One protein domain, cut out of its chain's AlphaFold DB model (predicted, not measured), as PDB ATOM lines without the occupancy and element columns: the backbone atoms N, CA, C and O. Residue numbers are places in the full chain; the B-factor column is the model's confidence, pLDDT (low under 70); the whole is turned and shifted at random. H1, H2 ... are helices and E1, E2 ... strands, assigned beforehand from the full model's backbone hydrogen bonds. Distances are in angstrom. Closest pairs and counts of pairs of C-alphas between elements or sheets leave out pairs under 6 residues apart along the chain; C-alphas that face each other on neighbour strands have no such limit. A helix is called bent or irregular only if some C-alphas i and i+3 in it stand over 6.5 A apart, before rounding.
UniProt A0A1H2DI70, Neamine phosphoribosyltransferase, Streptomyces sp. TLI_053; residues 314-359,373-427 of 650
ATOM      1  N   TRP A 314     170.794 124.856 160.209       84.38
ATOM      2  CA  TRP A 314     171.271 124.184 161.420       84.38
ATOM      3  C   TRP A 314     171.932 122.820 161.152       84.38
ATOM      4  O   TRP A 314     172.742 122.380 161.964       84.38
ATOM      5  N   GLN A 315     171.612 122.155 160.032       82.81
ATOM      6  CA  GLN A 315     172.241 120.884 159.637       82.81
ATOM      7  C   GLN A 315     173.666 121.089 159.127       82.81
ATOM      8  O   GLN A 315     174.451 120.149 159.126       82.81
ATOM      9  N   LEU A 316     173.999 122.314 158.716       87.62
ATOM     10  CA  LEU A 316     175.251 122.660 158.046       87.62
ATOM     11  C   LEU A 316     176.217 123.427 158.968       87.62
ATOM     12  O   LEU A 316     177.115 124.118 158.496       87.62
ATOM     13  N   LEU A 317     176.033 123.339 160.292       86.88
ATOM     14  CA  LEU A 317     176.864 124.050 161.276       86.88
ATOM     15  C   LEU A 317     178.200 123.357 161.575       86.88
ATOM     16  O   LEU A 317     179.034 123.921 162.286       86.88
ATOM     17  N   ALA A 318     178.418 122.146 161.061       85.88
ATOM     18  CA  ALA A 318     179.702 121.473 161.192       85.88
ATOM     19  C   ALA A 318     180.784 122.219 160.383       85.88
ATOM     20  O   ALA A 318     180.506 122.676 159.272       85.88
ATOM     21  N   PRO A 319     182.042 122.296 160.867       86.44
ATOM     22  CA  PRO A 319     183.117 122.980 160.141       86.44
ATOM     23  C   PRO A 319     183.314 122.486 158.697       86.44
ATOM     24  O   PRO A 319     183.632 123.283 157.815       86.44
ATOM     25  N   ALA A 320     183.086 121.192 158.449       88.69
ATOM     26  CA  ALA A 320     183.190 120.580 157.125       88.69
ATOM     27  C   ALA A 320     182.106 121.063 156.138       88.69
ATOM     28  O   ALA A 320     182.363 121.132 154.939       88.69
ATOM     29  N   ASP A 321     180.927 121.453 156.630       90.00
ATOM     30  CA  ASP A 321     179.793 121.895 155.810       90.00
ATOM     31  C   ASP A 321     179.781 123.409 155.549       90.00
ATOM     32  O   ASP A 321     178.903 123.911 154.843       90.00
ATOM     33  N   ARG A 322     180.780 124.154 156.053       91.38
ATOM     34  CA  ARG A 322     180.856 125.621 155.931       91.38
ATOM     35  C   ARG A 322     180.598 126.140 154.504       91.38
ATOM     36  O   ARG A 322     179.777 127.047 154.381       91.38
ATOM     37  N   PRO A 323     181.216 125.614 153.424       91.38
ATOM     38  CA  PRO A 323     180.952 126.119 152.072       91.38
ATOM     39  C   PRO A 323     179.475 125.986 151.666       91.38
ATOM     40  O   PRO A 323     178.901 126.891 151.064       91.38
ATOM     41  N   ARG A 324     178.832 124.877 152.054       91.06
ATOM     42  CA  ARG A 324     177.420 124.595 151.760       91.06
ATOM     43  C   ARG A 324     176.503 125.508 152.566       91.06
ATOM     44  O   ARG A 324     175.543 126.041 152.013       91.06
ATOM     45  N   LEU A 325     176.833 125.749 153.837       92.06
ATOM     46  CA  LEU A 325     176.128 126.712 154.682       92.06
ATOM     47  C   LEU A 325     176.157 128.119 154.068       92.06
ATOM     48  O   LEU A 325     175.106 128.735 153.902       92.06
ATOM     49  N   LEU A 326     177.340 128.621 153.697       92.69
ATOM     50  CA  LEU A 326     177.495 129.962 153.117       92.69
ATOM     51  C   LEU A 326     176.764 130.087 151.771       92.69
ATOM     52  O   LEU A 326     176.061 131.073 151.544       92.69
ATOM     53  N   ALA A 327     176.849 129.065 150.912       90.81
ATOM     54  CA  ALA A 327     176.086 129.008 149.667       90.81
ATOM     55  C   ALA A 327     174.568 129.053 149.919       90.81
ATOM     56  O   ALA A 327     173.856 129.810 149.257       90.81
ATOM     57  N   ARG A 328     174.069 128.309 150.916       90.50
ATOM     58  CA  ARG A 328     172.645 128.296 151.284       90.50
ATOM     59  C   ARG A 328     172.170 129.646 151.821       90.50
ATOM     60  O   ARG A 328     171.086 130.090 151.447       90.50
ATOM     61  N   ILE A 329     172.982 130.305 152.649       91.94
ATOM     62  CA  ILE A 329     172.713 131.652 153.176       91.94
ATOM     63  C   ILE A 329     172.590 132.664 152.023       91.94
ATOM     64  O   ILE A 329     171.623 133.428 151.989       91.94
ATOM     65  N   ARG A 330     173.504 132.628 151.041       90.19
ATOM     66  CA  ARG A 330     173.426 133.491 149.846       90.19
ATOM     67  C   ARG A 330     172.206 133.186 148.986       90.19
ATOM     68  O   ARG A 330     171.499 134.108 148.594       90.19
ATOM     69  N   ALA A 331     171.927 131.907 148.732       89.75
ATOM     70  CA  ALA A 331     170.764 131.476 147.954       89.75
ATOM     71  C   ALA A 331     169.434 131.912 148.589       89.75
ATOM     72  O   ALA A 331     168.442 132.090 147.891       89.75
ATOM     73  N   ALA A 332     169.415 132.111 149.908       85.94
ATOM     74  CA  ALA A 332     168.271 132.647 150.631       85.94
ATOM     75  C   ALA A 332     168.218 134.190 150.682       85.94
ATOM     76  O   ALA A 332     167.407 134.751 151.416       85.94
ATOM     77  N   GLY A 333     169.078 134.885 149.931       87.06
ATOM     78  CA  GLY A 333     169.053 136.342 149.799       87.06
ATOM     79  C   GLY A 333     169.742 137.108 150.931       87.06
ATOM     80  O   GLY A 333     169.545 138.317 151.053       87.06
ATOM     81  N   VAL A 334     170.555 136.450 151.768       89.06
ATOM     82  CA  VAL A 334     171.381 137.144 152.770       89.06
ATOM     83  C   VAL A 334     172.710 137.561 152.121       89.06
ATOM     84  O   VAL A 334     173.499 136.695 151.736       89.06
ATOM     85  N   PRO A 335     173.001 138.870 151.998       84.19
ATOM     86  CA  PRO A 335     174.132 139.346 151.203       84.19
ATOM     87  C   PRO A 335     175.472 139.178 151.931       84.19
ATOM     88  O   PRO A 335     175.871 140.030 152.717       84.19
ATOM     89  N   LEU A 336     176.209 138.098 151.674       84.44
ATOM     90  CA  LEU A 336     177.578 137.908 152.178       84.44
ATOM     91  C   LEU A 336     178.580 138.531 151.187       84.44
ATOM     92  O   LEU A 336     178.812 137.953 150.128       84.44
ATOM     93  N   THR A 337     179.127 139.711 151.502       72.38
ATOM     94  CA  THR A 337     179.953 140.529 150.585       72.38
ATOM     95  C   THR A 337     181.425 140.124 150.509       72.38
ATOM     96  O   THR A 337     182.118 140.570 149.603       72.38
ATOM     97  N   ALA A 338     181.905 139.297 151.439       75.69
ATOM     98  CA  ALA A 338     183.276 138.797 151.448       75.69
ATOM     99  C   ALA A 338     183.381 137.414 150.787       75.69
ATOM    100  O   ALA A 338     182.398 136.658 150.727       75.69
ATOM    101  N   ASP A 339     184.594 137.080 150.348       77.75
ATOM    102  CA  ASP A 339     184.941 135.739 149.893       77.75
ATOM    103  C   ASP A 339     184.770 134.716 151.024       77.75
ATOM    104  O   ASP A 339     185.017 134.993 152.198       77.75
ATOM    105  N   ASP A 340     184.393 133.482 150.673       78.25
ATOM    106  CA  ASP A 340     184.147 132.401 151.647       78.25
ATOM    107  C   ASP A 340     185.346 132.102 152.553       78.25
ATOM    108  O   ASP A 340     185.184 131.595 153.666       78.25
ATOM    109  N   ARG A 341     186.557 132.405 152.077       79.62
ATOM    110  CA  ARG A 341     187.801 132.212 152.829       79.62
ATOM    111  C   ARG A 341     187.893 133.147 154.033       79.62
ATOM    112  O   ARG A 341     188.429 132.727 155.058       79.62
ATOM    113  N   ASP A 342     187.297 134.331 153.936       85.50
ATOM    114  CA  ASP A 342     187.341 135.377 154.960       85.50
ATOM    115  C   ASP A 342     186.167 135.289 155.944       85.50
ATOM    116  O   ASP A 342     186.121 136.008 156.945       85.50
ATOM    117  N   LEU A 343     185.214 134.391 155.675       89.25
ATOM    118  CA  LEU A 343     184.033 134.183 156.500       89.25
ATOM    119  C   LEU A 343     184.254 133.059 157.516       89.25
ATOM    120  O   LEU A 343     184.559 131.904 157.186       89.25
ATOM    121  N   ARG A 344     184.036 133.393 158.787       91.12
ATOM    122  CA  ARG A 344     184.049 132.455 159.911       91.12
ATOM    123  C   ARG A 344     182.633 132.205 160.401       91.12
ATOM    124  O   ARG A 344     181.814 133.118 160.446       91.12
ATOM    125  N   VAL A 345     182.352 130.958 160.765       91.31
ATOM    126  CA  VAL A 345     181.077 130.550 161.362       91.31
ATOM    127  C   VAL A 345     181.363 130.153 162.796       91.31
ATOM    128  O   VAL A 345     182.132 129.226 163.044       91.31
ATOM    129  N   GLU A 346     180.768 130.875 163.733       89.94
ATOM    130  CA  GLU A 346     181.047 130.727 165.158       89.94
ATOM    131  C   GLU A 346     179.731 130.521 165.927       89.94
ATOM    132  O   GLU A 346     178.723 131.163 165.606       89.94
ATOM    133  N   PRO A 347     179.688 129.644 166.951       85.56
ATOM    134  CA  PRO A 347     178.530 129.548 167.832       85.56
ATOM    135  C   PRO A 347     178.224 130.907 168.468       85.56
ATOM    136  O   PRO A 347     179.113 131.559 169.018       85.56
ATOM    137  N   PHE A 348     176.961 131.331 168.444       81.25
ATOM    138  CA  PHE A 348     176.576 132.590 169.067       81.25
ATOM    139  C   PHE A 348     176.593 132.440 170.593       81.25
ATOM    140  O   PHE A 348     175.747 131.762 171.183       81.25
ATOM    141  N   ARG A 349     177.545 133.108 171.251       72.94
ATOM    142  CA  ARG A 349     177.600 133.218 172.713       72.94
ATOM    143  C   ARG A 349     177.007 134.555 173.137       72.94
ATOM    144  O   ARG A 349     177.673 135.581 173.109       72.94
ATOM    145  N   GLY A 350     175.726 134.537 173.499       73.44
ATOM    146  CA  GLY A 350     175.052 135.733 174.006       73.44
ATOM    147  C   GLY A 350     175.609 136.195 175.366       73.44
ATOM    148  O   GLY A 350     176.167 135.369 176.096       73.44
ATOM    149  N   PRO A 351     175.376 137.465 175.763       76.62
ATOM    150  CA  PRO A 351     175.930 138.069 176.986       76.62
ATOM    151  C   PRO A 351     175.713 137.247 178.265       76.62
ATOM    152  O   PRO A 351     176.604 137.157 179.111       76.62
ATOM    153  N   PHE A 352     174.568 136.561 178.375       80.44
ATOM    154  CA  PHE A 352     174.270 135.668 179.499       80.44
ATOM    155  C   PHE A 352     175.350 134.603 179.714       80.44
ATOM    156  O   PHE A 352     175.789 134.415 180.841       80.44
ATOM    157  N   LEU A 353     175.758 133.875 178.667       77.44
ATOM    158  CA  LEU A 353     176.691 132.746 178.812       77.44
ATOM    159  C   LEU A 353     178.131 133.223 179.018       77.44
ATOM    160  O   LEU A 353     178.933 132.498 179.600       77.44
ATOM    161  N   THR A 354     178.436 134.449 178.592       81.75
ATOM    162  CA  THR A 354     179.689 135.131 178.925       81.75
ATOM    163  C   THR A 354     179.743 135.481 180.415       81.75
ATOM    164  O   THR A 354     180.750 135.224 181.068       81.75
ATOM    165  N   ARG A 355     178.646 136.006 180.985       84.19
ATOM    166  CA  ARG A 355     178.557 136.368 182.413       84.19
ATOM    167  C   ARG A 355     178.391 135.159 183.335       84.19
ATOM    168  O   ARG A 355     178.940 135.129 184.436       84.19
ATOM    169  N   TYR A 356     177.643 134.154 182.897       86.25
ATOM    170  CA  TYR A 356     177.349 132.930 183.640       86.25
ATOM    171  C   TYR A 356     177.836 131.706 182.855       86.25
ATOM    172  O   TYR A 356     177.020 130.940 182.335       86.25
ATOM    173  N   PRO A 357     179.162 131.502 182.751       82.75
ATOM    174  CA  PRO A 357     179.695 130.308 182.122       82.75
ATOM    175  C   PRO A 357     179.211 129.079 182.892       82.75
ATOM    176  O   PRO A 357     179.302 129.005 184.123       82.75
ATOM    177  N   THR A 358     178.681 128.115 182.151       72.88
ATOM    178  CA  THR A 358     178.297 126.797 182.655       72.88
ATOM    179  C   THR A 358     179.233 125.769 182.032       72.88
ATOM    180  O   THR A 358     179.685 125.954 180.898       72.88
ATOM    181  N   GLY A 359     179.577 124.718 182.784       62.59
ATOM    182  CA  GLY A 359     180.313 123.588 182.217       62.59
ATOM    183  C   GLY A 359     179.527 122.940 181.071       62.59
ATOM    184  O   GLY A 359     178.351 123.270 180.881       62.59
ATOM    185  N   SER A 373     167.605 120.461 168.618       70.19
ATOM    186  CA  SER A 373     167.164 121.814 169.002       70.19
ATOM    187  C   SER A 373     167.930 122.912 168.244       70.19
ATOM    188  O   SER A 373     169.010 123.300 168.689       70.19
ATOM    189  N   PRO A 374     167.368 123.484 167.158       70.25
ATOM    190  CA  PRO A 374     167.994 124.597 166.419       70.25
ATOM    191  C   PRO A 374     168.073 125.859 167.280       70.25
ATOM    192  O   PRO A 374     168.954 126.702 167.155       70.25
ATOM    193  N   ARG A 375     167.129 125.974 168.214       70.81
ATOM    194  CA  ARG A 375     167.076 127.018 169.221       70.81
ATOM    195  C   ARG A 375     168.343 127.057 170.078       70.81
ATOM    196  O   ARG A 375     168.751 128.130 170.509       70.81
ATOM    197  N   ALA A 376     168.942 125.897 170.347       72.38
ATOM    198  CA  ALA A 376     170.193 125.793 171.091       72.38
ATOM    199  C   ALA A 376     171.435 125.979 170.202       72.38
ATOM    200  O   ALA A 376     172.551 125.962 170.717       72.38
ATOM    201  N   THR A 377     171.254 126.190 168.895       75.25
ATOM    202  CA  THR A 377     172.334 126.388 167.922       75.25
ATOM    203  C   THR A 377     172.248 127.747 167.212       75.25
ATOM    204  O   THR A 377     172.337 127.794 165.982       75.25
ATOM    205  N   PRO A 378     172.073 128.880 167.925       84.75
ATOM    206  CA  PRO A 378     172.266 130.172 167.288       84.75
ATOM    207  C   PRO A 378     173.736 130.291 166.863       84.75
ATOM    208  O   PRO A 378     174.644 129.827 167.562       84.75
ATOM    209  N   PHE A 379     173.986 130.927 165.726       89.56
ATOM    210  CA  PHE A 379     175.334 131.064 165.180       89.56
ATOM    211  C   PHE A 379     175.552 132.455 164.594       89.56
ATOM    212  O   PHE A 379     174.615 133.226 164.385       89.56
ATOM    213  N   THR A 380     176.813 132.801 164.392       92.50
ATOM    214  CA  THR A 380     177.239 134.071 163.817       92.50
ATOM    215  C   THR A 380     178.120 133.798 162.613       92.50
ATOM    216  O   THR A 380     179.003 132.945 162.673       92.50
ATOM    217  N   VAL A 381     177.875 134.530 161.530       93.62
ATOM    218  CA  VAL A 381     178.796 134.615 160.396       93.62
ATOM    219  C   VAL A 381     179.588 135.903 160.559       93.62
ATOM    220  O   VAL A 381     179.012 136.991 160.535       93.62
ATOM    221  N   VAL A 382     180.894 135.771 160.767       91.56
ATOM    222  CA  VAL A 382     181.832 136.876 160.972       91.56
ATOM    223  C   VAL A 382     182.623 137.072 159.687       91.56
ATOM    224  O   VAL A 382     183.252 136.132 159.203       91.56
ATOM    225  N   GLY A 383     182.594 138.285 159.146       88.56
ATOM    226  CA  GLY A 383     183.422 138.706 158.021       88.56
ATOM    227  C   GLY A 383     184.155 140.016 158.319       88.56
ATOM    228  O   GLY A 383     183.855 140.670 159.317       88.56
ATOM    229  N   PRO A 384     185.098 140.422 157.453       82.25
ATOM    230  CA  PRO A 384     185.918 141.618 157.658       82.25
ATOM    231  C   PRO A 384     185.108 142.923 157.670       82.25
ATOM    232  O   PRO A 384     185.429 143.825 158.434       82.25
ATOM    233  N   ALA A 385     184.047 143.017 156.860       78.12
ATOM    234  CA  ALA A 385     183.198 144.210 156.778       78.12
ATOM    235  C   ALA A 385     181.900 144.101 157.595       78.12
ATOM    236  O   ALA A 385     181.363 145.109 158.049       78.12
ATOM    237  N   HIS A 386     181.368 142.887 157.773       82.00
ATOM    238  CA  HIS A 386     180.056 142.679 158.384       82.00
ATOM    239  C   HIS A 386     180.015 141.402 159.220       82.00
ATOM    240  O   HIS A 386     180.483 140.345 158.795       82.00
ATOM    241  N   THR A 387     179.359 141.496 160.374       90.00
ATOM    242  CA  THR A 387     179.010 140.359 161.228       90.00
ATOM    243  C   THR A 387     177.495 140.191 161.229       90.00
ATOM    244  O   THR A 387     176.769 141.180 161.309       90.00
ATOM    245  N   ARG A 388     177.003 138.952 161.133       91.12
ATOM    246  CA  ARG A 388     175.565 138.639 161.142       91.12
ATOM    247  C   ARG A 388     175.222 137.552 162.130       91.12
ATOM    248  O   ARG A 388     175.872 136.509 162.156       91.12
ATOM    249  N   HIS A 389     174.155 137.771 162.883       90.25
ATOM    250  CA  HIS A 389     173.669 136.840 163.890       90.25
ATOM    251  C   HIS A 389     172.418 136.125 163.393       90.25
ATOM    252  O   HIS A 389     171.465 136.761 162.951       90.25
ATOM    253  N   PHE A 390     172.422 134.802 163.511       90.50
ATOM    254  CA  PHE A 390     171.326 133.923 163.142       90.50
ATOM    255  C   PHE A 390     170.706 133.379 164.426       90.50
ATOM    256  O   PHE A 390     171.328 132.593 165.148       90.50
ATOM    257  N   ARG A 391     169.471 133.792 164.724       86.31
ATOM    258  CA  ARG A 391     168.703 133.267 165.862       86.31
ATOM    259  C   ARG A 391     167.437 132.578 165.390       86.31
ATOM    260  O   ARG A 391     166.649 133.168 164.660       86.31
ATOM    261  N   PHE A 392     167.246 131.334 165.811       83.06
ATOM    262  CA  PHE A 392     166.083 130.558 165.404       83.06
ATOM    263  C   PHE A 392     164.793 131.127 166.014       83.06
ATOM    264  O   PHE A 392     164.736 131.423 167.210       83.06
ATOM    265  N   ALA A 393     163.762 131.248 165.187       79.31
ATOM    266  CA  ALA A 393     162.449 131.809 165.495       79.31
ATOM    267  C   ALA A 393     161.293 130.900 165.033       79.31
ATOM    268  O   ALA A 393     160.150 131.337 164.987       79.31
ATOM    269  N   GLY A 394     161.570 129.636 164.700       81.00
ATOM    270  CA  GLY A 394     160.564 128.686 164.212       81.00
ATOM    271  C   GLY A 394     160.454 128.686 162.690       81.00
ATOM    272  O   GLY A 394     160.834 129.657 162.042       81.00
ATOM    273  N   THR A 395     159.960 127.593 162.107       78.19
ATOM    274  CA  THR A 395     159.801 127.403 160.650       78.19
ATOM    275  C   THR A 395     158.336 127.497 160.209       78.19
ATOM    276  O   THR A 395     157.419 127.576 161.032       78.19
ATOM    277  N   GLY A 396     158.116 127.479 158.890       79.25
ATOM    278  CA  GLY A 396     156.788 127.416 158.281       79.25
ATOM    279  C   GLY A 396     155.904 128.614 158.629       79.25
ATOM    280  O   GLY A 396     156.396 129.704 158.930       79.25
ATOM    281  N   ALA A 397     154.588 128.394 158.617       79.75
ATOM    282  CA  ALA A 397     153.595 129.442 158.848       79.75
ATOM    283  C   ALA A 397     153.729 130.118 160.225       79.75
ATOM    284  O   ALA A 397     153.545 131.328 160.331       79.75
ATOM    285  N   HIS A 398     154.112 129.381 161.274       78.94
ATOM    286  CA  HIS A 398     154.309 129.975 162.600       78.94
ATOM    287  C   HIS A 398     155.524 130.892 162.652       78.94
ATOM    288  O   HIS A 398     155.420 132.013 163.141       78.94
ATOM    289  N   GLY A 399     156.669 130.441 162.138       81.44
ATOM    290  CA  GLY A 399     157.861 131.279 162.101       81.44
ATOM    291  C   GLY A 399     157.667 132.515 161.221       81.44
ATOM    292  O   GLY A 399     158.079 133.608 161.608       81.44
ATOM    293  N   ALA A 400     156.962 132.373 160.093       82.25
ATOM    294  CA  ALA A 400     156.588 133.487 159.226       82.25
ATOM    295  C   ALA A 400     155.646 134.484 159.926       82.25
ATOM    296  O   ALA A 400     155.904 135.686 159.896       82.25
ATOM    297  N   GLN A 401     154.607 134.001 160.619       81.88
ATOM    298  CA  GLN A 401     153.722 134.839 161.439       81.88
ATOM    299  C   GLN A 401     154.521 135.600 162.503       81.88
ATOM    300  O   GLN A 401     154.344 136.804 162.682       81.88
ATOM    301  N   CYS A 402     155.416 134.910 163.206       80.00
ATOM    302  CA  CYS A 402     156.251 135.506 164.237       80.00
ATOM    303  C   CYS A 402     157.199 136.572 163.676       80.00
ATOM    304  O   CYS A 402     157.338 137.641 164.271       80.00
ATOM    305  N   ALA A 403     157.820 136.313 162.524       84.06
ATOM    306  CA  ALA A 403     158.637 137.294 161.823       84.06
ATOM    307  C   ALA A 403     157.809 138.512 161.385       84.06
ATOM    308  O   ALA A 403     158.247 139.641 161.580       84.06
ATOM    309  N   ALA A 404     156.597 138.312 160.860       84.94
ATOM    310  CA  ALA A 404     155.705 139.406 160.479       84.94
ATOM    311  C   ALA A 404     155.298 140.264 161.689       84.94
ATOM    312  O   ALA A 404     155.410 141.487 161.639       84.94
ATOM    313  N   ALA A 405     154.919 139.633 162.805       82.25
ATOM    314  CA  ALA A 405     154.573 140.338 164.038       82.25
ATOM    315  C   ALA A 405     155.762 141.142 164.593       82.25
ATOM    316  O   ALA A 405     155.597 142.283 165.021       82.25
ATOM    317  N   LEU A 406     156.977 140.576 164.564       81.50
ATOM    318  CA  LEU A 406     158.200 141.281 164.964       81.50
ATOM    319  C   LEU A 406     158.520 142.470 164.051       81.50
ATOM    320  O   LEU A 406     158.996 143.490 164.542       81.50
ATOM    321  N   ALA A 407     158.258 142.353 162.748       84.06
ATOM    322  CA  ALA A 407     158.443 143.452 161.805       84.06
ATOM    323  C   ALA A 407     157.439 144.588 162.071       84.06
ATOM    324  O   ALA A 407     157.810 145.759 162.030       84.06
ATOM    325  N   GLU A 408     156.192 144.248 162.410       84.12
ATOM    326  CA  GLU A 408     155.146 145.217 162.763       84.12
ATOM    327  C   GLU A 408     155.382 145.883 164.130       84.12
ATOM    328  O   GLU A 408     154.981 147.027 164.356       84.12
ATOM    329  N   TRP A 409     156.077 145.205 165.047       79.44
ATOM    330  CA  TRP A 409     156.387 145.743 166.371       79.44
ATOM    331  C   TRP A 409     157.221 147.039 166.329       79.44
ATOM    332  O   TRP A 409     157.035 147.915 167.183       79.44
ATOM    333  N   GLY A 410     158.052 147.218 165.294       69.62
ATOM    334  CA  GLY A 410     158.672 148.496 164.936       69.62
ATOM    335  C   GLY A 410     159.963 148.846 165.692       69.62
ATOM    336  O   GLY A 410     160.739 147.974 166.066       69.62
ATOM    337  N   GLY A 411     160.199 150.152 165.882       65.44
ATOM    338  CA  GLY A 411     161.502 150.786 166.174       65.44
ATOM    339  C   GLY A 411     162.432 150.193 167.254       65.44
ATOM    340  O   GLY A 411     163.647 150.339 167.104       65.44
ATOM    341  N   PRO A 412     161.948 149.531 168.323       74.62
ATOM    342  CA  PRO A 412     162.828 148.833 169.264       74.62
ATOM    343  C   PRO A 412     163.448 147.540 168.714       74.62
ATOM    344  O   PRO A 412     164.480 147.105 169.224       74.62
ATOM    345  N   ALA A 413     162.846 146.899 167.708       75.56
ATOM    346  CA  ALA A 413     163.397 145.697 167.094       75.56
ATOM    347  C   ALA A 413     164.502 146.062 166.080       75.56
ATOM    348  O   ALA A 413     164.326 147.000 165.297       75.56
ATOM    349  N   PRO A 414     165.639 145.340 166.056       76.50
ATOM    350  CA  PRO A 414     166.647 145.539 165.020       76.50
ATOM    351  C   PRO A 414     166.087 145.142 163.649       76.50
ATOM    352  O   PRO A 414     165.229 144.267 163.560       76.50
ATOM    353  N   ALA A 415     166.616 145.727 162.573       82.62
ATOM    354  CA  ALA A 415     166.309 145.255 161.227       82.62
ATOM    355  C   ALA A 415     166.755 143.791 161.069       82.62
ATOM    356  O   ALA A 415     167.866 143.418 161.460       82.62
ATOM    357  N   PHE A 416     165.893 142.952 160.495       87.94
ATOM    358  CA  PHE A 416     166.176 141.533 160.312       87.94
ATOM    359  C   PHE A 416     165.649 141.003 158.981       87.94
ATOM    360  O   PHE A 416     164.773 141.587 158.346       87.94
ATOM    361  N   ARG A 417     166.175 139.843 158.584       90.25
ATOM    362  CA  ARG A 417     165.624 138.990 157.523       90.25
ATOM    363  C   ARG A 417     165.156 137.678 158.137       90.25
ATOM    364  O   ARG A 417     165.796 137.192 159.062       90.25
ATOM    365  N   TYR A 418     164.076 137.099 157.627       88.94
ATOM    366  CA  TYR A 418     163.614 135.776 158.051       88.94
ATOM    367  C   TYR A 418     163.976 134.735 156.992       88.94
ATOM    368  O   TYR A 418     163.512 134.815 155.857       88.94
ATOM    369  N   VAL A 419     164.847 133.790 157.346       87.81
ATOM    370  CA  VAL A 419     165.425 132.804 156.427       87.81
ATOM    371  C   VAL A 419     165.522 131.447 157.104       87.81
ATOM    372  O   VAL A 419     166.207 131.314 158.111       87.81
ATOM    373  N   ASP A 420     164.882 130.429 156.526       83.81
ATOM    374  CA  ASP A 420     164.955 129.032 156.989       83.81
ATOM    375  C   ASP A 420     164.710 128.869 158.503       83.81
ATOM    376  O   ASP A 420     165.392 128.138 159.220       83.81
ATOM    377  N   GLY A 421     163.745 129.632 159.012       84.12
ATOM    378  CA  GLY A 421     163.399 129.671 160.426       84.12
ATOM    379  C   GLY A 421     164.302 130.527 161.313       84.12
ATOM    380  O   GLY A 421     164.079 130.589 162.519       84.12
ATOM    381  N   TYR A 422     165.296 131.209 160.751       88.06
ATOM    382  CA  TYR A 422     166.186 132.125 161.458       88.06
ATOM    383  C   TYR A 422     165.827 133.584 161.203       88.06
ATOM    384  O   TYR A 422     165.608 133.999 160.069       88.06
ATOM    385  N   LEU A 423     165.856 134.381 162.266       88.62
ATOM    386  CA  LEU A 423     165.963 135.831 162.187       88.62
ATOM    387  C   LEU A 423     167.446 136.180 162.056       88.62
ATOM    388  O   LEU A 423     168.262 135.804 162.905       88.62
ATOM    389  N   VAL A 424     167.783 136.857 160.964       90.75
ATOM    390  CA  VAL A 424     169.138 137.254 160.588       90.75
ATOM    391  C   VAL A 424     169.273 138.753 160.787       90.75
ATOM    392  O   VAL A 424     168.694 139.527 160.025       90.75
ATOM    393  N   THR A 425     170.031 139.153 161.801       88.50
ATOM    394  CA  THR A 425     170.293 140.560 162.135       88.50
ATOM    395  C   THR A 425     171.748 140.900 161.858       88.50
ATOM    396  O   THR A 425     172.638 140.106 162.185       88.50
ATOM    397  N   ASP A 426     171.999 142.084 161.312       87.25
ATOM    398  CA  ASP A 426     173.353 142.631 161.253       87.25
ATOM    399  C   ASP A 426     173.845 142.962 162.676       87.25
ATOM    400  O   ASP A 426     173.056 143.230 163.587       87.25
ATOM    401  N   HIS A 427     175.154 142.865 162.894       86.12
ATOM    402  CA  HIS A 427     175.770 143.259 164.152       86.12
ATOM    403  C   HIS A 427     175.733 144.783 164.290       86.12
ATOM    404  O   HIS A 427     176.295 145.488 163.454       86.12
TER     405      HIS A 427
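AT A GLANCE: This is residues 314 to 359 and 373 to 427 of the 650 residues of the protein "Neamine phosphoribosyltransferase" of Streptomyces sp. TLI_053 (UniProt A0A1H2DI70). A strongly twisted antiparallel sheet of five strands makes the body, with the long helix H3 packed over its E4 and E5 end and the helix H1 beside the strands, nearest to E1 at the opposite edge. An arm of residues 351 to 359, which holds the short helix H2, sticks out from this body. The printed part has 101 residues, with three named helices and five named strands in the order H1, E1, H2, E2, E3, H3, E4, E5. The sheet runs E1, E2, E3, E5, E4, and the class is mixed, helices and strands. The whole is compact, with a radius of gyration of the C-alphas of 14.0 A and spans of 36 by 36 by 26 A.

IN THESE COORDINATES: H1, residues 319 to 331, begins at C-alpha 319 (183.117, 122.980, 160.141) and is 19.3 A long; it is irregular, with C-alphas 320 and 323 7.8 A apart. E1 is residues 344 to 347 and H2 residues 351 to 355. After the cut come E2, residues 379 to 382, and E3, residues 387 to 392, 16.8 A long. H3, residues 396 to 409, is 20.0 A long and begins at C-alpha 396 (156.788, 127.416, 158.281). E4 is residues 416 to 419; E5, residues 422 to 426, is 12.7 A long and ends at C-alpha 426 (173.353, 142.631, 161.253).

HOW THE PARTS SIT: In the sheet, E1 and E4 are the edge strands. E1 and E2 are antiparallel at 153 degrees, with N 346 and O 380 2.9 A apart. E2 and E3 form a hairpin, with N 390 and O 379 at 2.8 A. E3 and E5 are antiparallel at 157 degrees, with N 423 and O 391 at 2.8 A. E4 and E5 form a hairpin, with N 419 and O 422 at 2.8 A. H1 is on the sheet but at the sheet's level, at a height of 0.4 A; its closest C-alphas to E1 are those of Arg 322 and Val 345, 7.3 A apart. H3 is over E5 and E4 at a height over the sheet of 9.7 A, and it runs along the strands, at 6 degrees to E4 on the local plane. Its closest C-alphas to E4 are those of Ala 403 and Tyr 418, 6.4 A apart. H3 and the sheet make two layers, a helix on one face of a sheet. E3, H3 and E4 form a split strand-helix-strand unit, two strands running the same way with a helix between them along the chain and E5 between them in the sheet; its crossover is right-handed. H2 is not on the sheet, and H1 and H3 are apart. Every O i to N i+4 pair is within hydrogen-bond range in H2 and H3, and 7 of 9 are in H1.

THE WHOLE: The C-alphas farthest apart, those of Gly 359 and Glu 408, are 38.5 A apart. Residues 360 to 372 are not printed, and C-alphas 359 and 373 are 18.7 A apart across this cut. The link from H1 to E1, 12 residues, is long. The mean pLDDT of the printed part is 83.5; residues 359, 410 and 411 are under 70.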